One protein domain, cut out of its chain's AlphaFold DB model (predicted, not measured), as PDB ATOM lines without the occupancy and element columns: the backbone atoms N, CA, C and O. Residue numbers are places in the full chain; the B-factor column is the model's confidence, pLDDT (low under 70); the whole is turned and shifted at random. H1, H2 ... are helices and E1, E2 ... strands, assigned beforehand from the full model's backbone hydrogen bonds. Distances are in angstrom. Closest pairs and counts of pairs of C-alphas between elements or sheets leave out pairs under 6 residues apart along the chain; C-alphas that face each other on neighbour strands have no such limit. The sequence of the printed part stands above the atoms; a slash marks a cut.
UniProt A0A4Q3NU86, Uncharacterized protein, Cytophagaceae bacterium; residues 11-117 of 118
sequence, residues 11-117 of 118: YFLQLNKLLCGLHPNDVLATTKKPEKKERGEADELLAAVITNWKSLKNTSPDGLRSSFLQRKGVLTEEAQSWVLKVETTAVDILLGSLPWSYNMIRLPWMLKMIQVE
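Overview. This is residues 11 to 117 of the 118 residues of an uncharacterized protein of Cytophagaceae bacterium (UniProt A0A4Q3NU86). A small three-stranded sheet makes one wall, with the short helix H1 over one face; H4 lies beyond the end of E2, and H3 joins the sheet's E1 to the long helix H2, which it meets nearly at right angles. Residues 20 to 35 loop away from H1 to the start of H2, and residues 29 to 41 stick out. The 107 printed residues hold four named helices and three named strands, in the order H1 H2 H3 E1 E2 H4 E3; the class is mixed, helices and strands. The sheet is mixed, in the order E1, E2, E3; the whole is compact, with a radius of gyration of the C-alphas of 15.1 A and spans of 39 by 34 by 24 A.

Arrangement. Start at the inner strand E2, residues 81 to 86. E1, residues 73 to 77, is its antiparallel neighbour, and the two form a hairpin; look for N 74 and O 85, 2.8 A apart. On the other side of E2 is E3, residues 113 to 117, parallel to it at 27 degrees, with N 84 and O 115 at 2.8 A. H4, residues 90 to 97, completes a strand-helix-strand unit, two parallel neighbour strands with a helix between: E2, H4, E3. H1, residues 14 to 19, is on the sheet at a height of 9.3 A, over E2 and only just slantwise to the strands, at 57 degrees on the local plane. H3, residues 61 to 69, and H4 are close but not clearly touching, with Ser 67 and Val 91 the closest C-alphas at 7.2 A. H2, residues 36 to 52, touches H3 with residues 43 to 50 alone, about perpendicular at 73 degrees; the closest C-alphas, of Leu 46 and Pro 61, are 5.7 A apart. Every O i to N i+4 pair is within hydrogen-bond range in H1, H2 and H3, while H4 has 0 of 4 but 3 of 5 O i to N i+3 pairs.

Along the chain. Find C-alpha 81 at (-40.657, -1.017, 26.004); from there E2 runs 15.8 A. E1 measures 13.3 A and E3 13.0 A, ending at C-alpha 117 (-29.287, 2.079, 30.309). H2 runs 24.5 A from C-alpha 36 at (-40.915, -8.606, 59.313), H4 14.2 A, H3 10.1 A and H1 9.0 A.

Size, cuts and confidence. The C-alphas of Asn 58 and Ala 79, the two farthest apart, are 41.2 A from each other. The printed part has no cut. The links H1 to H2 and H4 to E3 are long; within the latter, residues 104 to 105 pair antiparallel with residues 114 to 115 of E3. The mean pLDDT of the printed part is 90.7, and residues 30 to 31 are under 70.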
ATOM      1  N   TYR A  11     -45.811   8.120  44.798       81.19
ATOM      2  CA  TYR A  11     -45.122   8.817  43.713       81.19
ATOM      3  C   TYR A  11     -43.602   8.576  43.672       81.19
ATOM      4  O   TYR A  11     -42.922   9.177  42.852       81.19
ATOM      5  N   PHE A  12     -43.037   7.739  44.540       83.38
ATOM      6  CA  PHE A  12     -41.676   7.212  44.382       83.38
ATOM      7  C   PHE A  12     -41.663   5.751  43.906       83.38
ATOM      8  O   PHE A  12     -40.595   5.157  43.751       83.38
ATOM      9  N   LEU A  13     -42.834   5.137  43.709       87.38
ATOM     10  CA  LEU A  13     -42.984   3.718  43.394       87.38
ATOM     11  C   LEU A  13     -43.215   3.451  41.902       87.38
ATOM     12  O   LEU A  13     -43.596   2.336  41.564       87.38
ATOM     13  N   GLN A  14     -42.959   4.399  40.994       90.19
ATOM     14  CA  GLN A  14     -43.194   4.208  39.552       90.19
ATOM     15  C   GLN A  14     -42.477   2.969  39.007       90.19
ATOM     16  O   GLN A  14     -43.104   2.104  38.401       90.19
ATOM     17  N   LEU A  15     -41.174   2.835  39.279       92.06
ATOM     18  CA  LEU A  15     -40.412   1.659  38.853       92.06
ATOM     19  C   LEU A  15     -40.911   0.379  39.540       92.06
ATOM     20  O   LEU A  15     -40.978  -0.676  38.920       92.06
ATOM     21  N   ASN A  16     -41.274   0.461  40.822       91.12
ATOM     22  CA  ASN A  16     -41.800  -0.680  41.566       91.12
ATOM     23  C   ASN A  16     -43.128  -1.179  40.971       91.12
ATOM     24  O   ASN A  16     -43.298  -2.386  40.840       91.12
ATOM     25  N   LYS A  17     -44.029  -0.270  40.570       91.62
ATOM     26  CA  LYS A  17     -45.285  -0.597  39.882       91.62
ATOM     27  C   LYS A  17     -45.009  -1.399  38.614       91.62
ATOM     28  O   LYS A  17     -45.547  -2.495  38.482       91.62
ATOM     29  N   LEU A  18     -44.080  -0.936  37.772       93.06
ATOM     30  CA  LEU A  18     -43.684  -1.669  36.567       93.06
ATOM     31  C   LEU A  18     -43.175  -3.079  36.874       93.06
ATOM     32  O   LEU A  18     -43.621  -4.039  36.254       93.06
ATOM     33  N   LEU A  19     -42.274  -3.222  37.852       92.25
ATOM     34  CA  LEU A  19     -41.742  -4.531  38.257       92.25
ATOM     35  C   LEU A  19     -42.841  -5.479  38.772       92.25
ATOM     36  O   LEU A  19     -42.727  -6.696  38.634       92.25
ATOM     37  N   CYS A  20     -43.926  -4.933  39.319       91.50
ATOM     38  CA  CYS A  20     -45.113  -5.679  39.735       91.50
ATOM     39  C   CYS A  20     -46.154  -5.873  38.614       91.50
ATOM     40  O   CYS A  20     -47.223  -6.408  38.885       91.50
ATOM     41  N   GLY A  21     -45.863  -5.469  37.371       91.25
ATOM     42  CA  GLY A  21     -46.779  -5.596  36.230       91.25
ATOM     43  C   GLY A  21     -47.864  -4.518  36.148       91.25
ATOM     44  O   GLY A  21     -48.792  -4.661  35.359       91.25
ATOM     45  N   LEU A  22     -47.753  -3.448  36.937       91.06
ATOM     46  CA  LEU A  22     -48.687  -2.320  36.968       91.06
ATOM     47  C   LEU A  22     -48.167  -1.145  36.136       91.06
ATOM     48  O   LEU A  22     -46.957  -0.968  35.986       91.06
ATOM     49  N   HIS A  23     -49.069  -0.299  35.650       90.44
ATOM     50  CA  HIS A  23     -48.713   0.951  34.990       90.44
ATOM     51  C   HIS A  23     -48.272   2.008  36.031       90.44
ATOM     52  O   HIS A  23     -48.821   2.048  37.135       90.44
ATOM     53  N   PRO A  24     -47.312   2.914  35.739       89.19
ATOM     54  CA  PRO A  24     -46.833   3.896  36.723       89.19
ATOM     55  C   PRO A  24     -47.928   4.818  37.284       89.19
ATOM     56  O   PRO A  24     -47.834   5.261  38.434       89.19
ATOM     57  N   ASN A  25     -48.969   5.065  36.482       88.00
ATOM     58  CA  ASN A  25     -50.126   5.888  36.846       88.00
ATOM     59  C   ASN A  25     -51.241   5.113  37.568       88.00
ATOM     60  O   ASN A  25     -52.209   5.737  37.993       88.00
ATOM     61  N   ASP A  26     -51.126   3.789  37.719       88.50
ATOM     62  CA  ASP A  26     -52.123   3.008  38.457       88.50
ATOM     63  C   ASP A  26     -52.127   3.428  39.920       88.50
ATOM     64  O   ASP A  26     -51.067   3.507  40.539       88.50
ATOM     65  N   VAL A  27     -53.302   3.673  40.490       84.75
ATOM     66  CA  VAL A  27     -53.419   4.055  41.898       84.75
ATOM     67  C   VAL A  27     -53.183   2.829  42.773       84.75
ATOM     68  O   VAL A  27     -53.905   1.835  42.690       84.75
ATOM     69  N   LEU A  28     -52.186   2.910  43.648       80.38
ATOM     70  CA  LEU A  28     -51.951   1.915  44.679       80.38
ATOM     71  C   LEU A  28     -52.571   2.378  45.990       80.38
ATOM     72  O   LEU A  28     -52.170   3.382  46.570       80.38
ATOM     73  N   ALA A  29     -53.468   1.571  46.547       70.25
ATOM     74  CA  ALA A  29     -53.840   1.708  47.947       70.25
ATOM     75  C   ALA A  29     -52.662   1.244  48.824       70.25
ATOM     76  O   ALA A  29     -52.646   0.116  49.320       70.25
ATOM     77  N   THR A  30     -51.635   2.082  48.996       63.34
ATOM     78  CA  THR A  30     -50.461   1.785  49.833       63.34
ATOM     79  C   THR A  30     -50.845   1.817  51.311       63.34
ATOM     80  O   THR A  30     -50.544   2.760  52.035       63.34
ATOM     81  N   THR A  31     -51.557   0.790  51.766       60.66
ATOM     82  CA  THR A  31     -52.005   0.647  53.158       60.66
ATOM     83  C   THR A  31     -51.193  -0.407  53.908       60.66
ATOM     84  O   THR A  31     -51.023  -0.304  55.124       60.66
ATOM     85  N   LYS A  32     -50.625  -1.394  53.200       71.81
ATOM     86  CA  LYS A  32     -49.878  -2.496  53.814       71.81
ATOM     87  C   LYS A  32     -48.374  -2.220  53.820       71.81
ATOM     88  O   LYS A  32     -47.740  -2.106  52.774       71.81
ATOM     89  N   LYS A  33     -47.791  -2.145  55.018       77.19
ATOM     90  CA  LYS A  33     -46.332  -2.127  55.200       77.19
ATOM     91  C   LYS A  33     -45.785  -3.552  55.092       77.19
ATOM     92  O   LYS A  33     -46.448  -4.461  55.592       77.19
ATOM     93  N   PRO A  34     -44.573  -3.744  54.540       81.69
ATOM     94  CA  PRO A  34     -43.973  -5.065  54.478       81.69
ATOM     95  C   PRO A  34     -43.763  -5.612  55.889       81.69
ATOM     96  O   PRO A  34     -43.260  -4.900  56.775       81.69
ATOM     97  N   GLU A  35     -44.163  -6.857  56.085       88.44
ATOM     98  CA  GLU A  35     -44.052  -7.627  57.312       88.44
ATOM     99  C   GLU A  35     -42.581  -7.914  57.644       88.44
ATOM    100  O   GLU A  35     -41.683  -7.792  56.808       88.44
ATOM    101  N   LYS A  36     -42.295  -8.292  58.897       88.75
ATOM    102  CA  LYS A  36     -40.915  -8.606  59.313       88.75
ATOM    103  C   LYS A  36     -40.314  -9.744  58.485       88.75
ATOM    104  O   LYS A  36     -39.134  -9.677  58.160       88.75
ATOM    105  N   LYS A  37     -41.128 -10.747  58.141       91.12
ATOM    106  CA  LYS A  37     -40.710 -11.895  57.333       91.12
ATOM    107  C   LYS A  37     -40.280 -11.464  55.928       91.12
ATOM    108  O   LYS A  37     -39.156 -11.741  55.540       91.12
ATOM    109  N   GLU A  38     -41.121 -10.696  55.235       88.94
ATOM    110  CA  GLU A  38     -40.841 -10.179  53.885       88.94
ATOM    111  C   GLU A  38     -39.562  -9.324  53.847       88.94
ATOM    112  O   GLU A  38     -38.798  -9.356  52.887       88.94
ATOM    113  N   ARG A  39     -39.287  -8.565  54.917       88.50
ATOM    114  CA  ARG A  39     -38.028  -7.808  55.036       88.50
ATOM    115  C   ARG A  39     -36.817  -8.714  55.218       88.50
ATOM    116  O   ARG A  39     -35.784  -8.428  54.627       88.50
ATOM    117  N   GLY A  40     -36.954  -9.774  56.014       91.62
ATOM    118  CA  GLY A  40     -35.907 -10.781  56.187       91.62
ATOM    119  C   GLY A  40     -35.552 -11.447  54.859       91.62
ATOM    120  O   GLY A  40     -34.384 -11.468  54.489       91.62
ATOM    121  N   GLU A  41     -36.559 -11.861  54.087       93.38
ATOM    122  CA  GLU A  41     -36.369 -12.430  52.744       93.38
ATOM    123  C   GLU A  41     -35.674 -11.437  51.793       93.38
ATOM    124  O   GLU A  41     -34.785 -11.807  51.024       93.38
ATOM    125  N   ALA A  42     -36.017 -10.147  51.870       91.56
ATOM    126  CA  ALA A  42     -35.352  -9.115  51.079       91.56
ATOM    127  C   ALA A  42     -33.882  -8.901  51.484       91.56
ATOM    128  O   ALA A  42     -33.038  -8.638  50.625       91.56
ATOM    129  N   ASP A  43     -33.561  -8.989  52.775       92.12
ATOM    130  CA  ASP A  43     -32.183  -8.890  53.266       92.12
ATOM    131  C   ASP A  43     -31.354 -10.124  52.860       92.12
ATOM    132  O   ASP A  43     -30.213  -9.971  52.416       92.12
ATOM    133  N   GLU A  44     -31.938 -11.324  52.916       94.06
ATOM    134  CA  GLU A  44     -31.325 -12.560  52.413       94.06
ATOM    135  C   GLU A  44     -31.043 -12.481  50.907       94.06
ATOM    136  O   GLU A  44     -29.948 -12.832  50.462       94.06
ATOM    137  N   LEU A  45     -31.979 -11.936  50.121       93.44
ATOM    138  CA  LEU A  45     -31.779 -11.709  48.690       93.44
ATOM    139  C   LEU A  45     -30.580 -10.788  48.421       93.44
ATOM    140  O   LEU A  45     -29.762 -11.073  47.546       93.44
ATOM    141  N   LEU A  46     -30.436  -9.695  49.175       94.12
ATOM    142  CA  LEU A  46     -29.297  -8.785  49.010       94.12
ATOM    143  C   LEU A  46     -27.973  -9.446  49.395       94.12
ATOM    144  O   LEU A  46     -26.971  -9.249  48.705       94.12
ATOM    145  N   ALA A  47     -27.965 -10.255  50.457       92.62
ATOM    146  CA  ALA A  47     -26.794 -11.037  50.840       92.62
ATOM    147  C   ALA A  47     -26.411 -12.051  49.747       92.62
ATOM    148  O   ALA A  47     -25.228 -12.198  49.421       92.62
ATOM    149  N   ALA A  48     -27.399 -12.695  49.119       93.62
ATOM    150  CA  ALA A  48     -27.174 -13.590  47.990       93.62
ATOM    151  C   ALA A  48     -26.594 -12.846  46.777       93.62
ATOM    152  O   ALA A  48     -25.653 -13.344  46.156       93.62
ATOM    153  N   VAL A  49     -27.077 -11.639  46.459       93.38
ATOM    154  CA  VAL A  49     -26.510 -10.809  45.379       93.38
ATOM    155  C   VAL A  49     -25.035 -10.503  45.639       93.38
ATOM    156  O   VAL A  49     -24.214 -10.711  44.749       93.38
ATOM    157  N   ILE A  50     -24.682 -10.073  46.854       93.44
ATOM    158  CA  ILE A  50     -23.288  -9.782  47.236       93.44
ATOM    159  C   ILE A  50     -22.415 -11.036  47.117       93.44
ATOM    160  O   ILE A  50     -21.321 -10.978  46.564       93.44
ATOM    161  N   THR A  51     -22.917 -12.180  47.585       92.38
ATOM    162  CA  THR A  51     -22.186 -13.456  47.551       92.38
ATOM    163  C   THR A  51     -21.901 -13.915  46.119       92.38
ATOM    164  O   THR A  51     -20.804 -14.389  45.820       92.38
ATOM    165  N   ASN A  52     -22.873 -13.763  45.218       92.69
ATOM    166  CA  ASN A  52     -22.720 -14.167  43.820       92.69
ATOM    167  C   ASN A  52     -21.919 -13.145  42.995       92.69
ATOM    168  O   ASN A  52     -21.211 -13.523  42.061       92.69
ATOM    169  N   TRP A  53     -21.968 -11.861  43.352       93.69
ATOM    170  CA  TRP A  53     -21.215 -10.798  42.691       93.69
ATOM    171  C   TRP A  53     -19.871 -10.547  43.385       93.69
ATOM    172  O   TRP A  53     -19.669  -9.560  44.093       93.69
ATOM    173  N   LYS A  54     -18.914 -11.447  43.134       88.12
ATOM    174  CA  LYS A  54     -17.602 -11.501  43.814       88.12
ATOM    175  C   LYS A  54     -16.828 -10.173  43.845       88.12
ATOM    176  O   LYS A  54     -16.086  -9.923  44.794       88.12
ATOM    177  N   SER A  55     -17.006  -9.307  42.847       91.06
ATOM    178  CA  SER A  55     -16.355  -7.990  42.779       91.06
ATOM    179  C   SER A  55     -16.775  -7.032  43.894       91.06
ATOM    180  O   SER A  55     -16.008  -6.132  44.232       91.06
ATOM    181  N   LEU A  56     -17.946  -7.239  44.505       88.56
ATOM    182  CA  LEU A  56     -18.407  -6.445  45.645       88.56
ATOM    183  C   LEU A  56     -17.670  -6.770  46.950       88.56
ATOM    184  O   LEU A  56     -17.723  -5.966  47.882       88.56
ATOM    185  N   LYS A  57     -16.951  -7.898  47.032       85.50
ATOM    186  CA  LYS A  57     -16.168  -8.308  48.211       85.50
ATOM    187  C   LYS A  57     -16.989  -8.191  49.509       85.50
ATOM    188  O   LYS A  57     -18.011  -8.846  49.652       85.50
ATOM    189  N   ASN A  58     -16.560  -7.325  50.431       83.88
ATOM    190  CA  ASN A  58     -17.166  -7.118  51.749       83.88
ATOM    191  C   ASN A  58     -18.196  -5.972  51.763       83.88
ATOM    192  O   ASN A  58     -18.441  -5.376  52.812       83.88
ATOM    193  N   THR A  59     -18.762  -5.607  50.608       92.44
ATOM    194  CA  THR A  59     -19.820  -4.590  50.540       92.44
ATOM    195  C   THR A  59     -21.018  -5.056  51.359       92.44
ATOM    196  O   THR A  59     -21.489  -6.178  51.201       92.44
ATOM    197  N   SER A  60     -21.525  -4.196  52.240       92.25
ATOM    198  CA  SER A  60     -22.716  -4.504  53.030       92.25
ATOM    199  C   SER A  60     -23.992  -4.401  52.177       92.25
ATOM    200  O   SER A  60     -23.999  -3.687  51.169       92.25
ATOM    201  N   PRO A  61     -25.114  -5.025  52.586       92.50
ATOM    202  CA  PRO A  61     -26.409  -4.837  51.925       92.50
ATOM    203  C   PRO A  61     -26.820  -3.366  51.793       92.50
ATOM    204  O   PRO A  61     -27.388  -2.966  50.779       92.50
ATOM    205  N   ASP A  62     -26.498  -2.537  52.791       91.31
ATOM    206  CA  ASP A  62     -26.769  -1.098  52.738       91.31
ATOM    207  C   ASP A  62     -25.847  -0.380  51.732       91.31
ATOM    208  O   ASP A  62     -26.323   0.494  51.009       91.31
ATOM    209  N   GLY A  63     -24.585  -0.806  51.592       92.38
ATOM    210  CA  GLY A  63     -23.681  -0.323  50.542       92.38
ATOM    211  C   GLY A  63     -24.157  -0.689  49.132       92.38
ATOM    212  O   GLY A  63     -24.226   0.175  48.261       92.38
ATOM    213  N   LEU A  64     -24.587  -1.939  48.919       94.00
ATOM    214  CA  LEU A  64     -25.204  -2.376  47.661       94.00
ATOM    215  C   LEU A  64     -26.427  -1.510  47.320       94.00
ATOM    216  O   LEU A  64     -26.578  -1.056  46.183       94.00
ATOM    217  N   ARG A  65     -27.284  -1.243  48.316       92.88
ATOM    218  CA  ARG A  65     -28.459  -0.387  48.143       92.88
ATOM    219  C   ARG A  65     -28.068   1.010  47.686       92.88
ATOM    220  O   ARG A  65     -28.570   1.446  46.657       92.88
ATOM    221  N   SER A  66     -27.190   1.698  48.411       91.56
ATOM    222  CA  SER A  66     -26.817   3.076  48.077       91.56
ATOM    223  C   SER A  66     -26.067   3.188  46.750       91.56
ATOM    224  O   SER A  66     -26.268   4.149  46.017       91.56
ATOM    225  N   SER A  67     -25.219   2.210  46.426       91.44
ATOM    226  CA  SER A  67     -24.344   2.283  45.255       91.44
ATOM    227  C   SER A  67     -25.023   1.843  43.964       91.44
ATOM    228  O   SER A  67     -24.717   2.407  42.923       91.44
ATOM    229  N   PHE A  68     -25.948   0.879  44.003       92.12
ATOM    230  CA  PHE A  68     -26.539   0.311  42.781       92.12
ATOM    231  C   PHE A  68     -28.068   0.285  42.786       92.12
ATOM    232  O   PHE A  68     -28.685   0.322  41.730       92.12
ATOM    233  N   LEU A  69     -28.720   0.247  43.950       90.81
ATOM    234  CA  LEU A  69     -30.183   0.157  44.019       90.81
ATOM    235  C   LEU A  69     -30.871   1.457  44.424       90.81
ATOM    236  O   LEU A  69     -32.082   1.433  44.565       90.81
ATOM    237  N   GLN A  70     -30.172   2.564  44.649       90.81
ATOM    238  CA  GLN A  70     -30.761   3.866  44.985       90.81
ATOM    239  C   GLN A  70     -30.094   4.941  44.138       90.81
ATOM    240  O   GLN A  70     -29.362   5.800  44.623       90.81
ATOM    241  N   ARG A  71     -30.326   4.839  42.834       91.88
ATOM    242  CA  ARG A  71     -29.715   5.693  41.824       91.88
ATOM    243  C   ARG A  71     -30.760   6.612  41.233       91.88
ATOM    244  O   ARG A  71     -31.929   6.243  41.112       91.88
ATOM    245  N   LYS A  72     -30.332   7.824  40.887       92.25
ATOM    246  CA  LYS A  72     -31.176   8.714  40.101       92.25
ATOM    247  C   LYS A  72     -31.288   8.146  38.697       92.25
ATOM    248  O   LYS A  72     -30.335   7.576  38.167       92.25
ATOM    249  N   GLY A  73     -32.458   8.313  38.114       93.56
ATOM    250  CA  GLY A  73     -32.713   7.887  36.756       93.56
ATOM    251  C   GLY A  73     -34.017   8.456  36.239       93.56
ATOM    252  O   GLY A  73     -34.830   8.984  37.004       93.56
ATOM    253  N   VAL A  74     -34.190   8.343  34.931       95.25
ATOM    254  CA  VAL A  74     -35.390   8.752  34.209       95.25
ATOM    255  C   VAL A  74     -36.016   7.508  33.605       95.25
ATOM    256  O   VAL A  74     -35.331   6.692  32.989       95.25
ATOM    257  N   LEU A  75     -37.317   7.363  33.818       95.00
ATOM    258  CA  LEU A  75     -38.123   6.295  33.254       95.00
ATOM    259  C   LEU A  75     -38.981   6.884  32.135       95.00
ATOM    260  O   LEU A  75     -39.805   7.762  32.395       95.00
ATOM    261  N   THR A  76     -38.794   6.384  30.921       96.19
ATOM    262  CA  THR A  76     -39.502   6.832  29.720       96.19
ATOM    263  C   THR A  76     -40.310   5.679  29.149       96.19
ATOM    264  O   THR A  76     -39.809   4.559  29.034       96.19
ATOM    265  N   GLU A  77     -41.565   5.943  28.798       95.69
ATOM    266  CA  GLU A  77     -42.379   4.983  28.061       95.69
ATOM    267  C   GLU A  77     -42.125   5.118  26.563       95.69
ATOM    268  O   GLU A  77     -42.273   6.203  26.002       95.69
ATOM    269  N   GLU A  78     -41.804   4.009  25.907       95.12
ATOM    270  CA  GLU A  78     -41.773   3.916  24.453       95.12
ATOM    271  C   GLU A  78     -42.893   3.003  23.934       95.12
ATOM    272  O   GLU A  78     -43.667   2.397  24.690       95.12
ATOM    273  N   ALA A  79     -42.998   2.894  22.606       92.12
ATOM    274  CA  ALA A  79     -44.046   2.114  21.954       92.12
ATOM    275  C   ALA A  79     -44.054   0.642  22.412       92.12
ATOM    276  O   ALA A  79     -45.119   0.093  22.692       92.12
ATOM    277  N   GLN A  80     -42.878   0.014  22.523       91.19
ATOM    278  CA  GLN A  80     -42.744  -1.426  22.793       91.19
ATOM    279  C   GLN A  80     -42.089  -1.762  24.141       91.19
ATOM    280  O   GLN A  80     -42.206  -2.893  24.615       91.19
ATOM    281  N   SER A  81     -41.422  -0.803  24.776       95.25
ATOM    282  CA  SER A  81     -40.657  -1.017  26.004       95.25
ATOM    283  C   SER A  81     -40.734   0.197  26.929       95.25
ATOM    284  O   SER A  81     -41.213   1.269  26.563       95.25
ATOM    285  N   TRP A  82     -40.273  -0.001  28.156       97.12
ATOM    286  CA  TRP A  82     -39.864   1.074  29.047       97.12
ATOM    287  C   TRP A  82     -38.351   1.226  28.972       97.12
ATOM    288  O   TRP A  82     -37.644   0.221  29.001       97.12
ATOM    289  N   VAL A  83     -37.855   2.458  28.949       97.56
ATOM    290  CA  VAL A  83     -36.422   2.754  29.040       97.56
ATOM    291  C   VAL A  83     -36.144   3.390  30.396       97.56
ATOM    292  O   VAL A  83     -36.687   4.444  30.724       97.56
ATOM    293  N   LEU A  84     -35.314   2.734  31.204       96.88
ATOM    294  CA  LEU A  84     -34.801   3.254  32.467       96.88
ATOM    295  C   LEU A  84     -33.357   3.702  32.260       96.88
ATOM    296  O   LEU A  84     -32.455   2.873  32.210       96.88
ATOM    297  N   LYS A  85     -33.143   5.012  32.187       96.75
ATOM    298  CA  LYS A  85     -31.812   5.606  32.060       96.75
ATOM    299  C   LYS A  85     -31.303   6.010  33.435       96.75
ATOM    300  O   LYS A  85     -31.923   6.843  34.096       96.75
ATOM    301  N   VAL A  86     -30.217   5.398  33.887       95.38
ATOM    302  CA  VAL A  86     -29.630   5.604  35.214       95.38
ATOM    303  C   VAL A  86     -28.470   6.596  35.105       95.38
ATOM    304  O   VAL A  86     -27.753   6.631  34.114       95.38
ATOM    305  N   GLU A  87     -28.299   7.453  36.110       95.31
ATOM    306  CA  GLU A  87     -27.150   8.360  36.188       95.31
ATOM    307  C   GLU A  87     -25.862   7.553  36.367       95.31
ATOM    308  O   GLU A  87     -25.739   6.876  37.384       95.31
ATOM    309  N   THR A  88     -24.905   7.650  35.441       93.44
ATOM    310  CA  THR A  88     -23.625   6.924  35.491       93.44
ATOM    311  C   THR A  88     -22.683   7.468  36.573       93.44
ATOM    312  O   THR A  88     -22.543   8.675  36.769       93.44
ATOM    313  N   THR A  89     -21.979   6.577  37.270       93.88
ATOM    314  CA  THR A  89     -20.957   6.904  38.274       93.88
ATOM    315  C   THR A  89     -19.740   5.990  38.144       93.88
ATOM    316  O   THR A  89     -19.796   4.927  37.533       93.88
ATOM    317  N   ALA A  90     -18.626   6.361  38.783       91.50
ATOM    318  CA  ALA A  90     -17.391   5.571  38.747       91.50
ATOM    319  C   ALA A  90     -17.557   4.129  39.269       91.50
ATOM    320  O   ALA A  90     -16.812   3.237  38.871       91.50
ATOM    321  N   VAL A  91     -18.533   3.886  40.151       91.38
ATOM    322  CA  VAL A  91     -18.782   2.565  40.750       91.38
ATOM    323  C   VAL A  91     -19.387   1.582  39.733       91.38
ATOM    324  O   VAL A  91     -19.257   0.367  39.895       91.38
ATOM    325  N   ASP A  92     -19.964   2.085  38.639       93.00
ATOM    326  CA  ASP A  92     -20.618   1.272  37.607       93.00
ATOM    327  C   ASP A  92     -19.638   0.407  36.811       93.00
ATOM    328  O   ASP A  92     -20.042  -0.591  36.220       93.00
ATOM    329  N   ILE A  93     -18.331   0.692  36.884       92.75
ATOM    330  CA  ILE A  93     -17.287  -0.181  36.327       92.75
ATOM    331  C   ILE A  93     -17.386  -1.620  36.860       92.75
ATOM    332  O   ILE A  93     -17.014  -2.574  36.177       92.75
ATOM    333  N   LEU A  94     -17.931  -1.802  38.069       93.25
ATOM    334  CA  LEU A  94     -18.123  -3.118  38.666       93.25
ATOM    335  C   LEU A  94     -19.227  -3.923  37.962       93.25
ATOM    336  O   LEU A  94     -19.192  -5.155  38.029       93.25
ATOM    337  N   LEU A  95     -20.180  -3.275  37.277       92.31
ATOM    338  CA  LEU A  95     -21.292  -3.945  36.586       92.31
ATOM    339  C   LEU A  95     -20.798  -4.899  35.493       92.31
ATOM    340  O   LEU A  95     -21.403  -5.946  35.288       92.31
ATOM    341  N   GLY A  96     -19.648  -4.615  34.872       90.50
ATOM    342  CA  GLY A  96     -19.038  -5.486  33.858       90.50
ATOM    343  C   GLY A  96     -18.620  -6.872  34.368       90.50
ATOM    344  O   GLY A  96     -18.288  -7.747  33.577       90.50
ATOM    345  N   SER A  97     -18.639  -7.086  35.686       91.81
ATOM    346  CA  SER A  97     -18.329  -8.371  36.326       91.81
ATOM    347  C   SER A  97     -19.558  -9.115  36.859       91.81
ATOM    348  O   SER A  97     -19.411 -10.136  37.534       91.81
ATOM    349  N   LEU A  98     -20.765  -8.598  36.605       92.19
ATOM    350  CA  LEU A  98     -22.000  -9.269  36.989       92.19
ATOM    351  C   LEU A  98     -22.155 -10.592  36.224       92.19
ATOM    352  O   LEU A  98     -22.005 -10.609  35.003       92.19
ATOM    353  N   PRO A  99     -22.513 -11.700  36.898       87.94
ATOM    354  CA  PRO A  99     -22.689 -12.987  36.231       87.94
ATOM    355  C   PRO A  99     -24.069 -13.147  35.561       87.94
ATOM    356  O   PRO A  99     -24.407 -14.237  35.108       87.94
ATOM    357  N   TRP A 100     -24.879 -12.085  35.495       89.12
ATOM    358  CA  TRP A 100     -26.201 -12.069  34.863       89.12
ATOM    359  C   TRP A 100     -26.443 -10.764  34.097       89.12
ATOM    360  O   TRP A 100     -25.770  -9.756  34.317       89.12
ATOM    361  N   SER A 101     -27.442 -10.770  33.210       90.25
ATOM    362  CA  SER A 101     -27.864  -9.569  32.483       90.25
ATOM    363  C   SER A 101     -28.582  -8.582  33.405       90.25
ATOM    364  O   SER A 101     -29.467  -8.968  34.166       90.25
ATOM    365  N   TYR A 102     -28.219  -7.303  33.311       90.25
ATOM    366  CA  TYR A 102     -28.802  -6.211  34.101       90.25
ATOM    367  C   TYR A 102     -29.417  -5.094  33.240       90.25
ATOM    368  O   TYR A 102     -30.091  -4.213  33.769       90.25
ATOM    369  N   ASN A 103     -29.230  -5.155  31.917       93.62
ATOM    370  CA  ASN A 103     -29.739  -4.165  30.958       93.62
ATOM    371  C   ASN A 103     -31.157  -4.479  30.467       93.62
ATOM    372  O   ASN A 103     -31.754  -3.695  29.736       93.62
ATOM    373  N   MET A 104     -31.698  -5.647  30.812       94.00
ATOM    374  CA  MET A 104     -32.982  -6.100  30.298       94.00
ATOM    375  C   MET A 104     -33.768  -6.823  31.383       94.00
ATOM    376  O   MET A 104     -33.357  -7.883  31.851       94.00
ATOM    377  N   ILE A 105     -34.916  -6.263  31.758       94.38
ATOM    378  CA  ILE A 105     -35.812  -6.818  32.772       94.38
ATOM    379  C   ILE A 105     -37.134  -7.181  32.103       94.38
ATOM    380  O   ILE A 105     -37.864  -6.319  31.607       94.38
ATOM    381  N   ARG A 106     -37.456  -8.474  32.100       93.00
ATOM    382  CA  ARG A 106     -38.727  -9.003  31.604       93.00
ATOM    383  C   ARG A 106     -39.204 -10.113  32.530       93.00
ATOM    384  O   ARG A 106     -38.667 -11.217  32.500       93.00
ATOM    385  N   LEU A 107     -40.200  -9.807  33.353       93.75
ATOM    386  CA  LEU A 107     -40.845 -10.777  34.236       93.75
ATOM    387  C   LEU A 107     -42.103 -11.347  33.554       93.75
ATOM    388  O   LEU A 107     -42.682 -10.660  32.707       93.75
ATOM    389  N   PRO A 108     -42.553 -12.568  33.903       93.94
ATOM    390  CA  PRO A 108     -43.655 -13.247  33.209       93.94
ATOM    391  C   PRO A 108     -44.980 -12.473  33.167       93.94
ATOM    392  O   PRO A 108     -45.789 -12.691  32.272       93.94
ATOM    393  N   TRP A 109     -45.198 -11.573  34.125       93.81
ATOM    394  CA  TRP A 109     -46.416 -10.771  34.274       93.81
ATOM    395  C   TRP A 109     -46.304  -9.347  33.708       93.81
ATOM    396  O   TRP A 109     -47.244  -8.568  33.831       93.81
ATOM    397  N   MET A 110     -45.165  -8.960  33.126       92.62
ATOM    398  CA  MET A 110     -44.983  -7.602  32.601       92.62
ATOM    399  C   MET A 110     -45.560  -7.463  31.189       92.62
ATOM    400  O   MET A 110     -45.236  -8.250  30.303       92.62
ATOM    401  N   LEU A 111     -46.349  -6.405  30.968       87.50
ATOM    402  CA  LEU A 111     -46.891  -6.051  29.648       87.50
ATOM    403  C   LEU A 111     -45.799  -5.564  28.683       87.50
ATOM    404  O   LEU A 111     -45.750  -5.977  27.528       87.50
ATOM    405  N   LYS A 112     -44.909  -4.695  29.176       93.25
ATOM    406  CA  LYS A 112     -43.736  -4.171  28.465       93.25
ATOM    407  C   LYS A 112     -42.484  -4.509  29.266       93.25
ATOM    408  O   LYS A 112     -42.472  -4.386  30.489       93.25
ATOM    409  N   MET A 113     -41.426  -4.918  28.577       95.00
ATOM    410  CA  MET A 113     -40.106  -5.092  29.191       95.00
ATOM    411  C   MET A 113     -39.488  -3.740  29.562       95.00
ATOM    412  O   MET A 113     -39.839  -2.718  28.972       95.00
ATOM    413  N   ILE A 114     -38.535  -3.749  30.494       96.88
ATOM    414  CA  ILE A 114     -37.710  -2.583  30.816       96.88
ATOM    415  C   ILE A 114     -36.315  -2.804  30.235       96.88
ATOM    416  O   ILE A 114     -35.642  -3.782  30.569       96.88
ATOM    417  N   GLN A 115     -35.881  -1.893  29.377       96.94
ATOM    418  CA  GLN A 115     -34.492  -1.739  28.968       96.94
ATOM    419  C   GLN A 115     -33.825  -0.774  29.941       96.94
ATOM    420  O   GLN A 115     -34.345   0.307  30.201       96.94
ATOM    421  N   VAL A 116     -32.707  -1.186  30.523       95.81
ATOM    422  CA  VAL A 116     -31.956  -0.377  31.480       95.81
ATOM    423  C   VAL A 116     -30.676   0.097  30.809       95.81
ATOM    424  O   VAL A 116     -29.888  -0.715  30.328       95.81
ATOM    425  N   GLU A 117     -30.489   1.409  30.788       94.38
ATOM    426  CA  GLU A 117     -29.287   2.079  30.309       94.38
ATOM    427  C   GLU A 117     -28.511   2.589  31.525       94.38
ATOM    428  O   GLU A 117     -28.986   3.479  32.234       94.38
TER     429      GLU A 117